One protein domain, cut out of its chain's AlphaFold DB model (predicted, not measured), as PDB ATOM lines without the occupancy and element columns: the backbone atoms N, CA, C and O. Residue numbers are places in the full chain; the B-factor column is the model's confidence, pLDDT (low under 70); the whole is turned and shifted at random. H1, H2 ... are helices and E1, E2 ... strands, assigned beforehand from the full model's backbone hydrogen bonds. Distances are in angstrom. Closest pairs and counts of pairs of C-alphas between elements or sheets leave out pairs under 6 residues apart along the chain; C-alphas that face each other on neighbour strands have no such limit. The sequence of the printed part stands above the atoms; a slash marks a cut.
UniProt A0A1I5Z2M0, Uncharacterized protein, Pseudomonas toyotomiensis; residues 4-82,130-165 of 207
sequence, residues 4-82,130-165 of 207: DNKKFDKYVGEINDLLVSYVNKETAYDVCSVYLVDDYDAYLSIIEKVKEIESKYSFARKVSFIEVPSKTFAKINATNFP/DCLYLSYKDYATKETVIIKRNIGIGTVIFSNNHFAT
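This is residues 4 to 82 and 130 to 165 of the 207 residues of an uncharacterized protein of Pseudomonas toyotomiensis (UniProt A0A1I5Z2M0). A twisted four-stranded sheet, E5 E4 E3 E7, lies partly face to face with a smaller sheet, E1 E6 E2, as a sandwich, and H2 covers the smaller sheet's other face. H1 runs beside H2. The 115 printed residues include two named helices and seven named strands, ordered H1 E1 H2 E2 E3 E4 E5 E6 E7; the class is mixed, the larger sheet mixed, the smaller all parallel. The whole is compact, with a radius of gyration of the C-alphas of 14.4 A and spans of 46 by 35 by 27 A.

E4, residues 130 to 137, forms an antiparallel hairpin with E5, residues 144 to 150; N 134 and O 147 are 2.9 A apart. E3, residues 74 to 82, is antiparallel to E4, with N 77 and O 133 2.8 A apart. E7, residues 162 to 164, is parallel to E3, with no N and O pair within hydrogen-bond range. In the second sheet E6, residues 155 to 158, is parallel to E1, residues 34 to 37, with N 35 and O 155 2.8 A apart, and to E2, residues 64 to 67, with N 66 and O 156 2.9 A apart. The sheets' facing parts are 10.1 A centre to centre. H2, residues 40 to 55, is on one face of the second sheet, in two layers, at a height over the sheet of 10.3 A; the C-alphas of Tyr 43 and Phe 158 are its closest to E6, 6.3 A. E1, H2 and E2 make a split strand-helix-strand unit, a right-handed crossover with E6 between the strands. H1, residues 4 to 22, touches H2 at a shallow tilt of 14 degrees, opposite ways; the closest C-alphas, of Ile 15 and Val 50, are 6.8 A apart. Every O i to N i+4 pair is within hydrogen-bond range in H2, and 14 of 15 in H1.

H1 begins at C-alpha 4 (33.361, 20.069, -57.661) and is 27.6 A long; H2 is 22.8 A, E3 25.5 A, E4 23.3 A and E5 19.9 A. E7 ends at C-alpha 164 (14.119, 18.374, -28.237).

Residues 83 to 129 are not printed; C-alphas 82 and 130 are 8.7 A apart across the cut. The link H1 to E1 is long. The model's pLDDT is under 70 at residues 23 to 32, 70 to 72, 79 to 81 and 161 to 165.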
ATOM      1  N   ASP A   4      33.275  20.064 -59.123       71.75
ATOM      2  CA  ASP A   4      33.361  20.069 -57.661       71.75
ATOM      3  C   ASP A   4      32.011  20.348 -57.002       71.75
ATOM      4  O   ASP A   4      31.681  19.704 -56.009       71.75
ATOM      5  N   ASN A   5      31.186  21.227 -57.587       71.81
ATOM      6  CA  ASN A   5      29.829  21.461 -57.090       71.81
ATOM      7  C   ASN A   5      28.968  20.206 -57.266       71.81
ATOM      8  O   ASN A   5      28.309  19.793 -56.324       71.81
ATOM      9  N   LYS A   6      29.050  19.528 -58.420       79.06
ATOM     10  CA  LYS A   6      28.317  18.269 -58.641       79.06
ATOM     11  C   LYS A   6      28.751  17.164 -57.670       79.06
ATOM     12  O   LYS A   6      27.913  16.409 -57.185       79.06
ATOM     13  N   LYS A   7      30.055  17.055 -57.386       84.75
ATOM     14  CA  LYS A   7      30.590  16.109 -56.392       84.75
ATOM     15  C   LYS A   7      30.116  16.456 -54.981       84.75
ATOM     16  O   LYS A   7      29.799  15.547 -54.221       84.75
ATOM     17  N   PHE A   8      30.055  17.743 -54.645       81.25
ATOM     18  CA  PHE A   8      29.568  18.210 -53.350       81.25
ATOM     19  C   PHE A   8      28.070  17.941 -53.177       81.25
ATOM     20  O   PHE A   8      27.672  17.406 -52.147       81.25
ATOM     21  N   ASP A   9      27.261  18.208 -54.201       82.19
ATOM     22  CA  ASP A   9      25.822  17.927 -54.183       82.19
ATOM     23  C   ASP A   9      25.554  16.427 -54.011       82.19
ATOM     24  O   ASP A   9      24.714  16.026 -53.208       82.19
ATOM     25  N   LYS A  10      26.326  15.578 -54.705       87.50
ATOM     26  CA  LYS A  10      26.237  14.121 -54.556       87.50
ATOM     27  C   LYS A  10      26.608  13.661 -53.143       87.50
ATOM     28  O   LYS A  10      25.919  12.821 -52.576       87.50
ATOM     29  N   TYR A  11      27.666  14.231 -52.571       87.88
ATOM     30  CA  TYR A  11      28.082  13.952 -51.199       87.88
ATOM     31  C   TYR A  11      26.999  14.321 -50.179       87.88
ATOM     32  O   TYR A  11      26.659  13.504 -49.326       87.88
ATOM     33  N   VAL A  12      26.423  15.522 -50.286       84.88
ATOM     34  CA  VAL A  12      25.328  15.963 -49.409       84.88
ATOM     35  C   VAL A  12      24.106  15.054 -49.567       84.88
ATOM     36  O   VAL A  12      23.500  14.684 -48.564       84.88
ATOM     37  N   GLY A  13      23.783  14.649 -50.799       85.19
ATOM     38  CA  GLY A  13      22.712  13.692 -51.084       85.19
ATOM     39  C   GLY A  13      22.915  12.346 -50.384       85.19
ATOM     40  O   GLY A  13      22.053  11.933 -49.619       85.19
ATOM     41  N   GLU A  14      24.079  11.708 -50.563       89.56
ATOM     42  CA  GLU A  14      24.385  10.408 -49.935       89.56
ATOM     43  C   GLU A  14      24.326  10.466 -48.399       89.56
ATOM     44  O   GLU A  14      23.835   9.534 -47.761       89.56
ATOM     45  N   ILE A  15      24.805  11.560 -47.794       89.50
ATOM     46  CA  ILE A  15      24.724  11.756 -46.342       89.50
ATOM     47  C   ILE A  15      23.273  11.910 -45.886       89.50
ATOM     48  O   ILE A  15      22.876  11.275 -44.912       89.50
ATOM     49  N   ASN A  16      22.475  12.728 -46.572       83.94
ATOM     50  CA  ASN A  16      21.078  12.934 -46.199       83.94
ATOM     51  C   ASN A  16      20.261  11.643 -46.340       83.94
ATOM     52  O   ASN A  16      19.529  11.296 -45.415       83.94
ATOM     53  N   ASP A  17      20.435  10.900 -47.434       85.56
ATOM     54  CA  ASP A  17      19.755   9.619 -47.652       85.56
ATOM     55  C   ASP A  17      20.093   8.611 -46.543       85.56
ATOM     56  O   ASP A  17      19.205   7.943 -46.007       85.56
ATOM     57  N   LEU A  18      21.371   8.544 -46.145       88.31
ATOM     58  CA  LEU A  18      21.808   7.726 -45.017       88.31
ATOM     59  C   LEU A  18      21.124   8.170 -43.720       88.31
ATOM     60  O   LEU A  18      20.495   7.350 -43.059       88.31
ATOM     61  N   LEU A  19      21.236   9.440 -43.338       84.88
ATOM     62  CA  LEU A  19      20.766   9.908 -42.033       84.88
ATOM     63  C   LEU A  19      19.238   9.820 -41.897       84.88
ATOM     64  O   LEU A  19      18.742   9.422 -40.844       84.88
ATOM     65  N   VAL A  20      18.492  10.083 -42.972       78.25
ATOM     66  CA  VAL A  20      17.028   9.917 -43.009       78.25
ATOM     67  C   VAL A  20      16.611   8.448 -42.871       78.25
ATOM     68  O   VAL A  20      15.529   8.176 -42.361       78.25
ATOM     69  N   SER A  21      17.449   7.487 -43.277       81.81
ATOM     70  CA  SER A  21      17.138   6.057 -43.103       81.81
ATOM     71  C   SER A  21      17.243   5.567 -41.652       81.81
ATOM     72  O   SER A  21      16.670   4.532 -41.322       81.81
ATOM     73  N   TYR A  22      17.948   6.307 -40.791       74.38
ATOM     74  CA  TYR A  22      18.199   5.943 -39.391       74.38
ATOM     75  C   TYR A  22      17.339   6.701 -38.381       74.38
ATOM     76  O   TYR A  22      17.276   6.309 -37.218       74.38
ATOM     77  N   VAL A  23      16.693   7.789 -38.798       68.69
ATOM     78  CA  VAL A  23      15.880   8.625 -37.915       68.69
ATOM     79  C   VAL A  23      14.427   8.528 -38.355       68.69
ATOM     80  O   VAL A  23      14.120   8.581 -39.545       68.69
ATOM     81  N   ASN A  24      13.508   8.381 -37.400       58.41
ATOM     82  CA  ASN A  24      12.085   8.437 -37.705       58.41
ATOM     83  C   ASN A  24      11.768   9.811 -38.331       58.41
ATOM     84  O   ASN A  24      12.131  10.845 -37.774       58.41
ATOM     85  N   LYS A  25      11.095   9.842 -39.488       54.25
ATOM     86  CA  LYS A  25      10.738  11.098 -40.179       54.25
ATOM     87  C   LYS A  25       9.914  12.047 -39.301       54.25
ATOM     88  O   LYS A  25       9.923  13.244 -39.549       54.25
ATOM     89  N   GLU A  26       9.233  11.523 -38.284       47.47
ATOM     90  CA  GLU A  26       8.479  12.311 -37.301       47.47
ATOM     91  C   GLU A  26       9.368  13.025 -36.264       47.47
ATOM     92  O   GLU A  26       8.937  14.010 -35.670       47.47
ATOM     93  N   THR A  27      10.602  12.553 -36.039       48.59
ATOM     94  CA  THR A  27      11.556  13.112 -35.059       48.59
ATOM     95  C   THR A  27      12.806  13.714 -35.695       48.59
ATOM     96  O   THR A  27      13.571  14.393 -35.006       48.59
ATOM     97  N   ALA A  28      13.021  13.506 -36.996       50.12
ATOM     98  CA  ALA A  28      13.980  14.273 -37.773       50.12
ATOM     99  C   ALA A  28      13.520  15.737 -37.772       50.12
ATOM    100  O   ALA A  28      12.558  16.105 -38.442       50.12
ATOM    101  N   TYR A  29      14.174  16.566 -36.961       51.47
ATOM    102  CA  TYR A  29      13.869  17.987 -36.903       51.47
ATOM    103  C   TYR A  29      14.208  18.593 -38.267       51.47
ATOM    104  O   TYR A  29      15.378  18.729 -38.619       51.47
ATOM    105  N   ASP A  30      13.167  18.976 -39.008       49.75
ATOM    106  CA  ASP A  30      13.178  19.592 -40.350       49.75
ATOM    107  C   ASP A  30      13.914  20.953 -40.401       49.75
ATOM    108  O   ASP A  30      13.873  21.702 -41.373       49.75
ATOM    109  N   VAL A  31      14.599  21.319 -39.318       48.66
ATOM    110  CA  VAL A  31      15.249  22.605 -39.133       48.66
ATOM    111  C   VAL A  31      16.698  22.333 -38.741       48.66
ATOM    112  O   VAL A  31      16.997  21.970 -37.603       48.66
ATOM    113  N   CYS A  32      17.589  22.532 -39.718       57.34
ATOM    114  CA  CYS A  32      19.050  22.574 -39.588       57.34
ATOM    115  C   CYS A  32      19.833  21.241 -39.613       57.34
ATOM    116  O   CYS A  32      20.923  21.201 -39.052       57.34
ATOM    117  N   SER A  33      19.363  20.157 -40.240       76.56
ATOM    118  CA  SER A  33      20.158  18.912 -40.396       76.56
ATOM    119  C   SER A  33      20.698  18.331 -39.071       76.56
ATOM    120  O   SER A  33      21.843  17.867 -38.995       76.56
ATOM    121  N   VAL A  34      19.904  18.395 -37.997       78.56
ATOM    122  CA  VAL A  34      20.228  17.783 -36.698       78.56
ATOM    123  C   VAL A  34      19.456  16.476 -36.553       78.56
ATOM    124  O   VAL A  34      18.232  16.459 -36.620       78.56
ATOM    125  N   TYR A  35      20.182  15.390 -36.320       80.88
ATOM    126  CA  TYR A  35      19.662  14.028 -36.278       80.88
ATOM    127  C   TYR A  35      19.827  13.475 -34.865       80.88
ATOM    128  O   TYR A  35      20.943  13.440 -34.344       80.88
ATOM    129  N   LEU A  36      18.723  13.081 -34.232       81.12
ATOM    130  CA  LEU A  36      18.725  12.529 -32.879       81.12
ATOM    131  C   LEU A  36      18.585  11.018 -32.941       81.12
ATOM    132  O   LEU A  36      17.732  10.508 -33.662       81.12
ATOM    133  N   VAL A  37      19.428  10.331 -32.179       83.56
ATOM    134  CA  VAL A  37      19.454   8.871 -32.107       83.56
ATOM    135  C   VAL A  37      19.443   8.467 -30.635       83.56
ATOM    136  O   VAL A  37      20.253   8.957 -29.844       83.56
ATOM    137  N   ASP A  38      18.514   7.604 -30.251       82.19
ATOM    138  CA  ASP A  38      18.389   7.053 -28.897       82.19
ATOM    139  C   ASP A  38      18.973   5.637 -28.764       82.19
ATOM    140  O   ASP A  38      19.296   5.214 -27.654       82.19
ATOM    141  N   ASP A  39      19.191   4.950 -29.887       84.88
ATOM    142  CA  ASP A  39      19.925   3.689 -29.991       84.88
ATOM    143  C   ASP A  39      21.434   3.927 -30.223       84.88
ATOM    144  O   ASP A  39      21.868   4.532 -31.209       84.88
ATOM    145  N   TYR A  40      22.259   3.438 -29.295       87.62
ATOM    146  CA  TYR A  40      23.710   3.614 -29.348       87.62
ATOM    147  C   TYR A  40      24.368   2.792 -30.464       87.62
ATOM    148  O   TYR A  40      25.306   3.272 -31.104       87.62
ATOM    149  N   ASP A  41      23.862   1.593 -30.754       89.19
ATOM    150  CA  ASP A  41      24.410   0.741 -31.814       89.19
ATOM    151  C   ASP A  41      24.102   1.348 -33.188       89.19
ATOM    152  O   ASP A  41      24.960   1.385 -34.079       89.19
ATOM    153  N   ALA A  42      22.909   1.929 -33.339       87.88
ATOM    154  CA  ALA A  42      22.560   2.721 -34.512       87.88
ATOM    155  C   ALA A  42      23.490   3.936 -34.670       87.88
ATOM    156  O   ALA A  42      23.997   4.182 -35.766       87.88
ATOM    157  N   TYR A  43      23.777   4.664 -33.585       90.00
ATOM    158  CA  TYR A  43      24.701   5.801 -33.603       90.00
ATOM    159  C   TYR A  43      26.118   5.408 -34.053       90.00
ATOM    160  O   TYR A  43      26.688   6.066 -34.930       90.00
ATOM    161  N   LEU A  44      26.667   4.312 -33.520       92.62
ATOM    162  CA  LEU A  44      27.966   3.785 -33.950       92.62
ATOM    163  C   LEU A  44      27.953   3.367 -35.427       92.62
ATOM    164  O   LEU A  44      28.870   3.718 -36.172       92.62
ATOM    165  N   SER A  45      26.881   2.708 -35.878       92.31
ATOM    166  CA  SER A  45      26.709   2.322 -37.282       92.31
ATOM    167  C   SER A  45      26.696   3.535 -38.223       92.31
ATOM    168  O   SER A  45      27.322   3.507 -39.286       92.31
ATOM    169  N   ILE A  46      26.037   4.631 -37.831       91.44
ATOM    170  CA  ILE A  46      26.028   5.879 -38.607       91.44
ATOM    171  C   ILE A  46      27.440   6.463 -38.705       91.44
ATOM    172  O   ILE A  46      27.842   6.875 -39.794       91.44
ATOM    173  N   ILE A  47      28.210   6.486 -37.608       93.69
ATOM    174  CA  ILE A  47      29.594   6.995 -37.614       93.69
ATOM    175  C   ILE A  47      30.438   6.262 -38.661       93.69
ATOM    176  O   ILE A  47      31.169   6.903 -39.419       93.69
ATOM    177  N   GLU A  48      30.357   4.934 -38.705       94.50
ATOM    178  CA  GLU A  48      31.122   4.122 -39.654       94.50
ATOM    179  C   GLU A  48      30.703   4.395 -41.099       94.50
ATOM    180  O   GLU A  48      31.545   4.738 -41.931       94.50
ATOM    181  N   LYS A  49      29.398   4.365 -41.384       93.44
ATOM    182  CA  LYS A  49      28.869   4.605 -42.736       93.44
ATOM    183  C   LYS A  49      29.164   6.013 -43.248       93.44
ATOM    184  O   LYS A  49      29.499   6.193 -44.418       93.44
ATOM    185  N   VAL A  50      29.094   7.022 -42.381       92.25
ATOM    186  CA  VAL A  50      29.480   8.391 -42.742       92.25
ATOM    187  C   VAL A  50      30.969   8.463 -43.065       92.25
ATOM    188  O   VAL A  50      31.329   9.084 -44.061       92.25
ATOM    189  N   LYS A  51      31.842   7.812 -42.285       91.81
ATOM    190  CA  LYS A  51      33.282   7.764 -42.593       91.81
ATOM    191  C   LYS A  51      33.551   7.104 -43.946       91.81
ATOM    192  O   LYS A  51      34.398   7.593 -44.690       91.81
ATOM    193  N   GLU A  52      32.829   6.038 -44.285       93.06
ATOM    194  CA  GLU A  52      32.927   5.391 -45.598       93.06
ATOM    195  C   GLU A  52      32.516   6.332 -46.734       93.06
ATOM    196  O   GLU A  52      33.228   6.429 -47.736       93.06
ATOM    197  N   ILE A  53      31.406   7.062 -46.586       90.56
ATOM    198  CA  ILE A  53      30.975   8.067 -47.569       90.56
ATOM    199  C   ILE A  53      32.028   9.174 -47.671       90.56
ATOM    200  O   ILE A  53      32.530   9.437 -48.761       90.56
ATOM    201  N   GLU A  54      32.423   9.777 -46.548       90.00
ATOM    202  CA  GLU A  54      33.421  10.851 -46.506       90.00
ATOM    203  C   GLU A  54      34.777  10.421 -47.081       90.00
ATOM    204  O   GLU A  54      35.483  11.253 -47.639       90.00
ATOM    205  N   SER A  55      35.146   9.138 -47.023       89.88
ATOM    206  CA  SER A  55      36.385   8.645 -47.645       89.88
ATOM    207  C   SER A  55      36.389   8.753 -49.178       89.88
ATOM    208  O   SER A  55      37.454   8.870 -49.785       89.88
ATOM    209  N   LYS A  56      35.207   8.772 -49.809       89.50
ATOM    210  CA  LYS A  56      35.030   8.927 -51.264       89.50
ATOM    211  C   LYS A  56      35.123  10.390 -51.714       89.50
ATOM    212  O   LYS A  56      35.257  10.652 -52.910       89.50
ATOM    213  N   TYR A  57      35.040  11.339 -50.778       86.31
ATOM    214  CA  TYR A  57      34.904  12.766 -51.056       86.31
ATOM    215  C   TYR A  57      35.962  13.600 -50.316       86.31
ATOM    216  O   TYR A  57      36.033  13.618 -49.094       86.31
ATOM    217  N   SER A  58      36.761  14.382 -51.047       77.00
ATOM    218  CA  SER A  58      37.774  15.266 -50.445       77.00
ATOM    219  C   SER A  58      37.191  16.645 -50.109       77.00
ATOM    220  O   SER A  58      37.522  17.653 -50.736       77.00
ATOM    221  N   PHE A  59      36.274  16.698 -49.138       79.56
ATOM    222  CA  PHE A  59      35.686  17.955 -48.663       79.56
ATOM    223  C   PHE A  59      36.050  18.252 -47.209       79.56
ATOM    224  O   PHE A  59      36.039  17.384 -46.340       79.56
ATOM    225  N   ALA A  60      36.317  19.530 -46.926       73.25
ATOM    226  CA  ALA A  60      36.583  20.008 -45.569       73.25
ATOM    227  C   ALA A  60      35.321  20.052 -44.684       73.25
ATOM    228  O   ALA A  60      35.426  20.107 -43.462       73.25
ATOM    229  N   ARG A  61      34.126  20.070 -45.291       75.12
ATOM    230  CA  ARG A  61      32.848  20.063 -44.567       75.12
ATOM    231  C   ARG A  61      32.442  18.618 -44.284       75.12
ATOM    232  O   ARG A  61      32.315  17.828 -45.215       75.12
ATOM    233  N   LYS A  62      32.236  18.304 -43.008       84.56
ATOM    234  CA  LYS A  62      31.992  16.954 -42.494       84.56
ATOM    235  C   LYS A  62      30.761  16.918 -41.601       84.56
ATOM    236  O   LYS A  62      30.319  17.967 -41.111       84.56
ATOM    237  N   VAL A  63      30.219  15.727 -41.391       88.56
ATOM    238  CA  VAL A  63      29.169  15.504 -40.390       88.56
ATOM    239  C   VAL A  63      29.789  15.586 -38.995       88.56
ATOM    240  O   VAL A  63      30.906  15.126 -38.760       88.56
ATOM    241  N   SER A  64      29.082  16.216 -38.060       89.38
ATOM    242  CA  SER A  64      29.501  16.284 -36.657       89.38
ATOM    243  C   SER A  64      28.790  15.230 -35.821       89.38
ATOM    244  O   SER A  64      27.609  14.972 -36.026       89.38
ATOM    245  N   PHE A  65      29.500  14.678 -34.843       90.88
ATOM    246  CA  PHE A  65      28.985  13.661 -33.931       90.88
ATOM    247  C   PHE A  65      29.099  14.156 -32.494       90.88
ATOM    248  O   PHE A  65      30.139  14.700 -32.105       90.88
ATOM    249  N   ILE A  66      28.020  14.016 -31.728       90.12
ATOM    250  CA  ILE A  66      27.973  14.376 -30.313       90.12
ATOM    251  C   ILE A  66      27.348  13.221 -29.542       90.12
ATOM    252  O   ILE A  66      26.231  12.803 -29.827       90.12
ATOM    253  N   GLU A  67      28.057  12.757 -28.523       90.31
ATOM    254  CA  GLU A  67      27.548  11.770 -27.584       90.31
ATOM    255  C   GLU A  67      27.166  12.471 -26.282       90.31
ATOM    256  O   GLU A  67      28.004  13.103 -25.631       90.31
ATOM    257  N   VAL A  68      25.888  12.402 -25.920       85.75
ATOM    258  CA  VAL A  68      25.401  12.895 -24.633       85.75
ATOM    259  C   VAL A  68      25.515  11.760 -23.606       85.75
ATOM    260  O   VAL A  68      24.992  10.672 -23.857       85.75
ATOM    261  N   PRO A  69      26.151  11.986 -22.437       81.62
ATOM    262  CA  PRO A  69      26.329  10.936 -21.440       81.62
ATOM    263  C   PRO A  69      25.006  10.311 -20.986       81.62
ATOM    264  O   PRO A  69      24.003  11.002 -20.776       81.62
ATOM    265  N   SER A  70      25.022   8.996 -20.771       69.88
ATOM    266  CA  SER A  70      23.843   8.250 -20.328       69.88
ATOM    267  C   SER A  70      23.231   8.829 -19.041       69.88
ATOM    268  O   SER A  70      23.945   9.239 -18.126       69.88
ATOM    269  N   LYS A  71      21.889   8.854 -18.962       68.06
ATOM    270  CA  LYS A  71      21.102   9.412 -17.833       68.06
ATOM    271  C   LYS A  71      21.121  10.943 -17.727       68.06
ATOM    272  O   LYS A  71      20.507  11.480 -16.805       68.06
ATOM    273  N   THR A  72      21.780  11.652 -18.644       69.06
ATOM    274  CA  THR A  72      21.676  13.114 -18.721       69.06
ATOM    275  C   THR A  72      20.498  13.520 -19.601       69.06
ATOM    276  O   THR A  72      20.186  12.860 -20.588       69.06
ATOM    277  N   PHE A  73      19.820  14.602 -19.222       71.00
ATOM    278  CA  PHE A  73      18.781  15.205 -20.048       71.00
ATOM    279  C   PHE A  73      19.411  16.276 -20.939       71.00
ATOM    280  O   PHE A  73      19.985  17.247 -20.427       71.00
ATOM    281  N   ALA A  74      19.296  16.111 -22.256       71.44
ATOM    282  CA  ALA A  74      19.758  17.091 -23.231       71.44
ATOM    283  C   ALA A  74      18.612  17.963 -23.745       71.44
ATOM    284  O   ALA A  74      17.612  17.469 -24.265       71.44
ATOM    285  N   LYS A  75      18.811  19.281 -23.662       76.88
ATOM    286  CA  LYS A  75      18.019  20.271 -24.384       76.88
ATOM    287  C   LYS A  75      18.774  20.703 -25.632       76.88
ATOM    288  O   LYS A  75      19.887  21.226 -25.553       76.88
ATOM    289  N   ILE A  76      18.123  20.540 -26.771       74.56
ATOM    290  CA  ILE A  76      18.701  20.773 -28.091       74.56
ATOM    291  C   ILE A  76      17.928  21.917 -28.732       74.56
ATOM    292  O   ILE A  76      16.712  21.825 -28.854       74.56
ATOM    293  N   ASN A  77      18.616  22.997 -29.101       73.56
ATOM    294  CA  ASN A  77      18.043  24.072 -29.904       73.56
ATOM    295  C   ASN A  77      18.897  24.229 -31.164       73.56
ATOM    296  O   ASN A  77      20.068  24.603 -31.089       73.56
ATOM    297  N   ALA A  78      18.302  23.959 -32.318       70.38
ATOM    298  CA  ALA A  78      18.866  24.364 -33.592       70.38
ATOM    299  C   ALA A  78      18.407  25.787 -33.902       70.38
ATOM    300  O   ALA A  78      17.266  26.167 -33.625       70.38
ATOM    301  N   THR A  79      19.301  26.610 -34.425       69.81
ATOM    302  CA  THR A  79      18.979  27.988 -34.748       69.81
ATOM    303  C   THR A  79      19.662  28.422 -36.025       69.81
ATOM    304  O   THR A  79      20.878  28.339 -36.135       69.81
ATOM    305  N   ASN A  80      18.885  28.995 -36.936       69.50
ATOM    306  CA  ASN A  80      19.411  29.640 -38.122       69.50
ATOM    307  C   ASN A  80      19.624  31.139 -37.858       69.50
ATOM    308  O   ASN A  80      18.678  31.846 -37.500       69.50
ATOM    309  N   PHE A  81      20.857  31.618 -38.018       69.94
ATOM    310  CA  PHE A  81      21.172  33.041 -37.945       69.94
ATOM    311  C   PHE A  81      21.731  33.536 -39.285       69.94
ATOM    312  O   PHE A  81      22.593  32.875 -39.874       69.94
ATOM    313  N   PRO A  82      21.318  34.725 -39.759       71.94
ATOM    314  CA  PRO A  82      22.022  35.382 -40.848       71.94
ATOM    315  C   PRO A  82      23.438  35.761 -40.398       71.94
ATOM    316  O   PRO A  82      23.673  36.115 -39.244       71.94
ATOM    317  N   ASP A 130      23.245  27.776 -40.013       74.50
ATOM    318  CA  ASP A 130      22.656  26.913 -39.015       74.50
ATOM    319  C   ASP A 130      23.662  26.695 -37.880       74.50
ATOM    320  O   ASP A 130      24.808  26.283 -38.082       74.50
ATOM    321  N   CYS A 131      23.242  27.014 -36.665       77.00
ATOM    322  CA  CYS A 131      24.019  26.907 -35.445       77.00
ATOM    323  C   CYS A 131      23.271  26.021 -34.449       77.00
ATOM    324  O   CYS A 131      22.100  26.239 -34.137       77.00
ATOM    325  N   LEU A 132      23.970  25.022 -33.928       80.94
ATOM    326  CA  LEU A 132      23.496  24.168 -32.859       80.94
ATOM    327  C   LEU A 132      23.855  24.801 -31.519       80.94
ATOM    328  O   LEU A 132      25.031  25.041 -31.229       80.94
ATOM    329  N   TYR A 133      22.843  24.988 -30.682       81.44
ATOM    330  CA  TYR A 133      22.989  25.198 -29.251       81.44
ATOM    331  C   TYR A 133      22.468  23.962 -28.515       81.44
ATOM    332  O   TYR A 133      21.260  23.743 -28.394       81.44
ATOM    333  N   LEU A 134      23.387  23.161 -27.994       82.44
ATOM    334  CA  LEU A 134      23.089  22.005 -27.157       82.44
ATOM    335  C   LEU A 134      23.461  22.333 -25.712       82.44
ATOM    336  O   LEU A 134      24.561  22.822 -25.450       82.44
ATOM    337  N   SER A 135      22.564  22.043 -24.776       84.56
ATOM    338  CA  SER A 135      22.855  22.119 -23.346       84.56
ATOM    339  C   SER A 135      22.376  20.868 -22.628       84.56
ATOM    340  O   SER A 135      21.214  20.490 -22.780       84.56
ATOM    341  N   TYR A 136      23.227  20.267 -21.806       84.88
ATOM    342  CA  TYR A 136      22.852  19.167 -20.920       84.88
ATOM    343  C   TYR A 136      23.525  19.338 -19.560       84.88
ATOM    344  O   TYR A 136      24.555  20.004 -19.437       84.88
ATOM    345  N   LYS A 137      22.916  18.770 -18.518       82.12
ATOM    346  CA  LYS A 137      23.474  18.801 -17.166       82.12
ATOM    347  C   LYS A 137      24.348  17.573 -16.947       82.12
ATOM    348  O   LYS A 137      23.856  16.452 -17.038       82.12
ATOM    349  N   ASP A 138      25.614  17.793 -16.631       76.69
ATOM    350  CA  ASP A 138      26.503  16.750 -16.144       76.69
ATOM    351  C   ASP A 138      26.181  16.493 -14.665       76.69
ATOM    352  O   ASP A 138      26.290  17.376 -13.815       76.69
ATOM    353  N   TYR A 139      25.722  15.284 -14.346       71.81
ATOM    354  CA  TYR A 139      25.354  14.919 -12.979       71.81
ATOM    355  C   TYR A 139      26.554  14.560 -12.100       71.81
ATOM    356  O   TYR A 139      26.427  14.635 -10.876       71.81
ATOM    357  N   ALA A 140      27.700  14.202 -12.687       76.75
ATOM    358  CA  ALA A 140      28.914  13.907 -11.934       76.75
ATOM    359  C   ALA A 140      29.527  15.198 -11.377       76.75
ATOM    360  O   ALA A 140      29.824  15.282 -10.185       76.75
ATOM    361  N   THR A 141      29.644  16.228 -12.214       82.62
ATOM    362  CA  THR A 141      30.200  17.541 -11.834       82.62
ATOM    363  C   THR A 141      29.139  18.522 -11.330       82.62
ATOM    364  O   THR A 141      29.468  19.522 -10.697       82.62
ATOM    365  N   LYS A 142      27.853  18.225 -11.565       81.31
ATOM    366  CA  LYS A 142      26.694  19.120 -11.365       81.31
ATOM    367  C   LYS A 142      26.707  20.365 -12.261       81.31
ATOM    368  O   LYS A 142      25.873  21.253 -12.057       81.31
ATOM    369  N   GLU A 143      27.587  20.427 -13.255       84.56
ATOM    370  CA  GLU A 143      27.709  21.556 -14.176       84.56
ATOM    371  C   GLU A 143      26.743  21.445 -15.363       84.56
ATOM    372  O   GLU A 143      26.234  20.377 -15.702       84.56
ATOM    373  N   THR A 144      26.457  22.578 -16.006       85.75
ATOM    374  CA  THR A 144      25.736  22.592 -17.286       85.75
ATOM    375  C   THR A 144      26.744  22.729 -18.411       85.75
ATOM    376  O   THR A 144      27.407  23.758 -18.531       85.75
ATOM    377  N   VAL A 145      26.823  21.711 -19.259       86.44
ATOM    378  CA  VAL A 145      27.652  21.735 -20.460       86.44
ATOM    379  C   VAL A 145      26.875  22.434 -21.562       86.44
ATOM    380  O   VAL A 145      25.716  22.107 -21.820       86.44
ATOM    381  N   ILE A 146      27.511  23.404 -22.217       87.50
ATOM    382  CA  ILE A 146      26.943  24.141 -23.348       87.50
ATOM    383  C   ILE A 146      27.857  23.954 -24.555       87.50
ATOM    384  O   ILE A 146      29.019  24.358 -24.534       87.50
ATOM    385  N   ILE A 147      27.310  23.404 -25.633       86.19
ATOM    386  CA  ILE A 147      27.998  23.219 -26.910       86.19
ATOM    387  C   ILE A 147      27.360  24.158 -27.936       86.19
ATOM    388  O   ILE A 147      26.157  24.096 -28.190       86.19
ATOM    389  N   LYS A 148      28.183  25.035 -28.521       83.81
ATOM    390  CA  LYS A 148      27.812  25.945 -29.615       83.81
ATOM    391  C   LYS A 148      28.659  25.636 -30.839       83.81
ATOM    392  O   LYS A 148      29.879  25.788 -30.768       83.81
ATOM    393  N   ARG A 149      28.042  25.199 -31.938       79.56
ATOM    394  CA  ARG A 149      28.760  24.835 -33.172       79.56
ATOM    395  C   ARG A 149      27.934  25.133 -34.416       79.56
ATOM    396  O   ARG A 149      26.715  25.042 -34.379       79.56
ATOM    397  N   ASN A 150      28.610  25.429 -35.522       77.62
ATOM    398  CA  ASN A 150      27.963  25.501 -36.828       77.62
ATOM    399  C   ASN A 150      27.569  24.094 -37.281       77.62
ATOM    400  O   ASN A 150      28.389  23.174 -37.225       77.62
ATOM    401  N   ILE A 151      26.339  23.945 -37.756       75.88
ATOM    402  CA  ILE A 151      25.838  22.698 -38.317       75.88
ATOM    403  C   ILE A 151      26.323  22.674 -39.765       75.88
ATOM    404  O   ILE A 151      25.853  23.431 -40.604       75.88
ATOM    405  N   GLY A 152      27.402  21.928 -40.016       74.50
ATOM    406  CA  GLY A 152      28.080  21.904 -41.312       74.50
ATOM    407  C   GLY A 152      27.214  21.277 -42.405       74.50
ATOM    408  O   GLY A 152      26.548  21.981 -43.152       74.50
ATOM    409  N   ILE A 153      27.287  19.950 -42.526       80.94
ATOM    410  CA  ILE A 153      26.411  19.155 -43.413       80.94
ATOM    411  C   ILE A 153      25.253  18.562 -42.617       80.94
ATOM    412  O   ILE A 153      24.113  18.554 -43.066       80.94
ATOM    413  N   GLY A 154      25.553  18.137 -41.396       83.94
ATOM    414  CA  GLY A 154      24.588  17.725 -40.397       83.94
ATOM    415  C   GLY A 154      25.287  17.472 -39.070       83.94
ATOM    416  O   GLY A 154      26.524  17.410 -39.007       83.94
ATOM    417  N   THR A 155      24.506  17.357 -38.002       87.38
ATOM    418  CA  THR A 155      24.997  16.934 -36.686       87.38
ATOM    419  C   THR A 155      24.164  15.767 -36.185       87.38
ATOM    420  O   THR A 155      22.954  15.906 -36.049       87.38
ATOM    421  N   VAL A 156      24.807  14.643 -35.887       88.44
ATOM    422  CA  VAL A 156      24.177  13.468 -35.277       88.44
ATOM    423  C   VAL A 156      24.454  13.498 -33.778       88.44
ATOM    424  O   VAL A 156      25.608  13.612 -33.359       88.44
ATOM    425  N   ILE A 157      23.400  13.431 -32.970       87.31
ATOM    426  CA  ILE A 157      23.472  13.500 -31.512       87.31
ATOM    427  C   ILE A 157      22.876  12.218 -30.939       87.31
ATOM    428  O   ILE A 157      21.682  11.967 -31.097       87.31
ATOM    429  N   PHE A 158      23.698  11.439 -30.243       87.31
ATOM    430  CA  PHE A 158      23.212  10.335 -29.426       87.31
ATOM    431  C   PHE A 158      22.728  10.852 -28.071       87.31
ATOM    432  O   PHE A 158      23.463  11.576 -27.394       87.31
ATOM    433  N   SER A 159      21.518  10.467 -27.657       82.31
ATOM    434  CA  SER A 159      21.014  10.711 -26.304       82.31
ATOM    435  C   SER A 159      19.930   9.707 -25.914       82.31
ATOM    436  O   SER A 159      18.832   9.699 -26.467       82.31
ATOM    437  N   ASN A 160      20.211   8.922 -24.873       72.88
ATOM    438  CA  ASN A 160      19.279   7.925 -24.343       72.88
ATOM    439  C   ASN A 160      18.077   8.515 -23.574       72.88
ATOM    440  O   ASN A 160      17.183   7.771 -23.194       72.88
ATOM    441  N   ASN A 161      18.069   9.829 -23.320       66.81
ATOM    442  CA  ASN A 161      16.976  10.577 -22.693       66.81
ATOM    443  C   ASN A 161      16.973  12.015 -23.235       66.81
ATOM    444  O   ASN A 161      17.711  12.879 -22.750       66.81
ATOM    445  N   HIS A 162      16.122  12.293 -24.220       62.03
ATOM    446  CA  HIS A 162      16.078  13.596 -24.877       62.03
ATOM    447  C   HIS A 162      14.660  14.170 -24.926       62.03
ATOM    448  O   HIS A 162      13.678  13.460 -25.116       62.03
ATOM    449  N   PHE A 163      14.562  15.491 -24.769       57.66
ATOM    450  CA  PHE A 163      13.399  16.269 -25.185       57.66
ATOM    451  C   PHE A 163      13.936  17.405 -26.040       57.66
ATOM    452  O   PHE A 163      14.583  18.336 -25.547       57.66
ATOM    453  N   ALA A 164      13.731  17.305 -27.345       54.03
ATOM    454  CA  ALA A 164      14.119  18.374 -28.237       54.03
ATOM    455  C   ALA A 164      12.992  19.410 -28.275       54.03
ATOM    456  O   ALA A 164      11.836  19.122 -28.563       54.03
ATOM    457  N   THR A 165      13.334  20.637 -27.892       50.84
ATOM    458  CA  THR A 165      12.452  21.786 -28.078       50.84
ATOM    459  C   THR A 165      12.972  22.566 -29.255       50.84
ATOM    460  O   THR A 165      14.040  23.173 -29.164       50.84
TER     461      THR A 165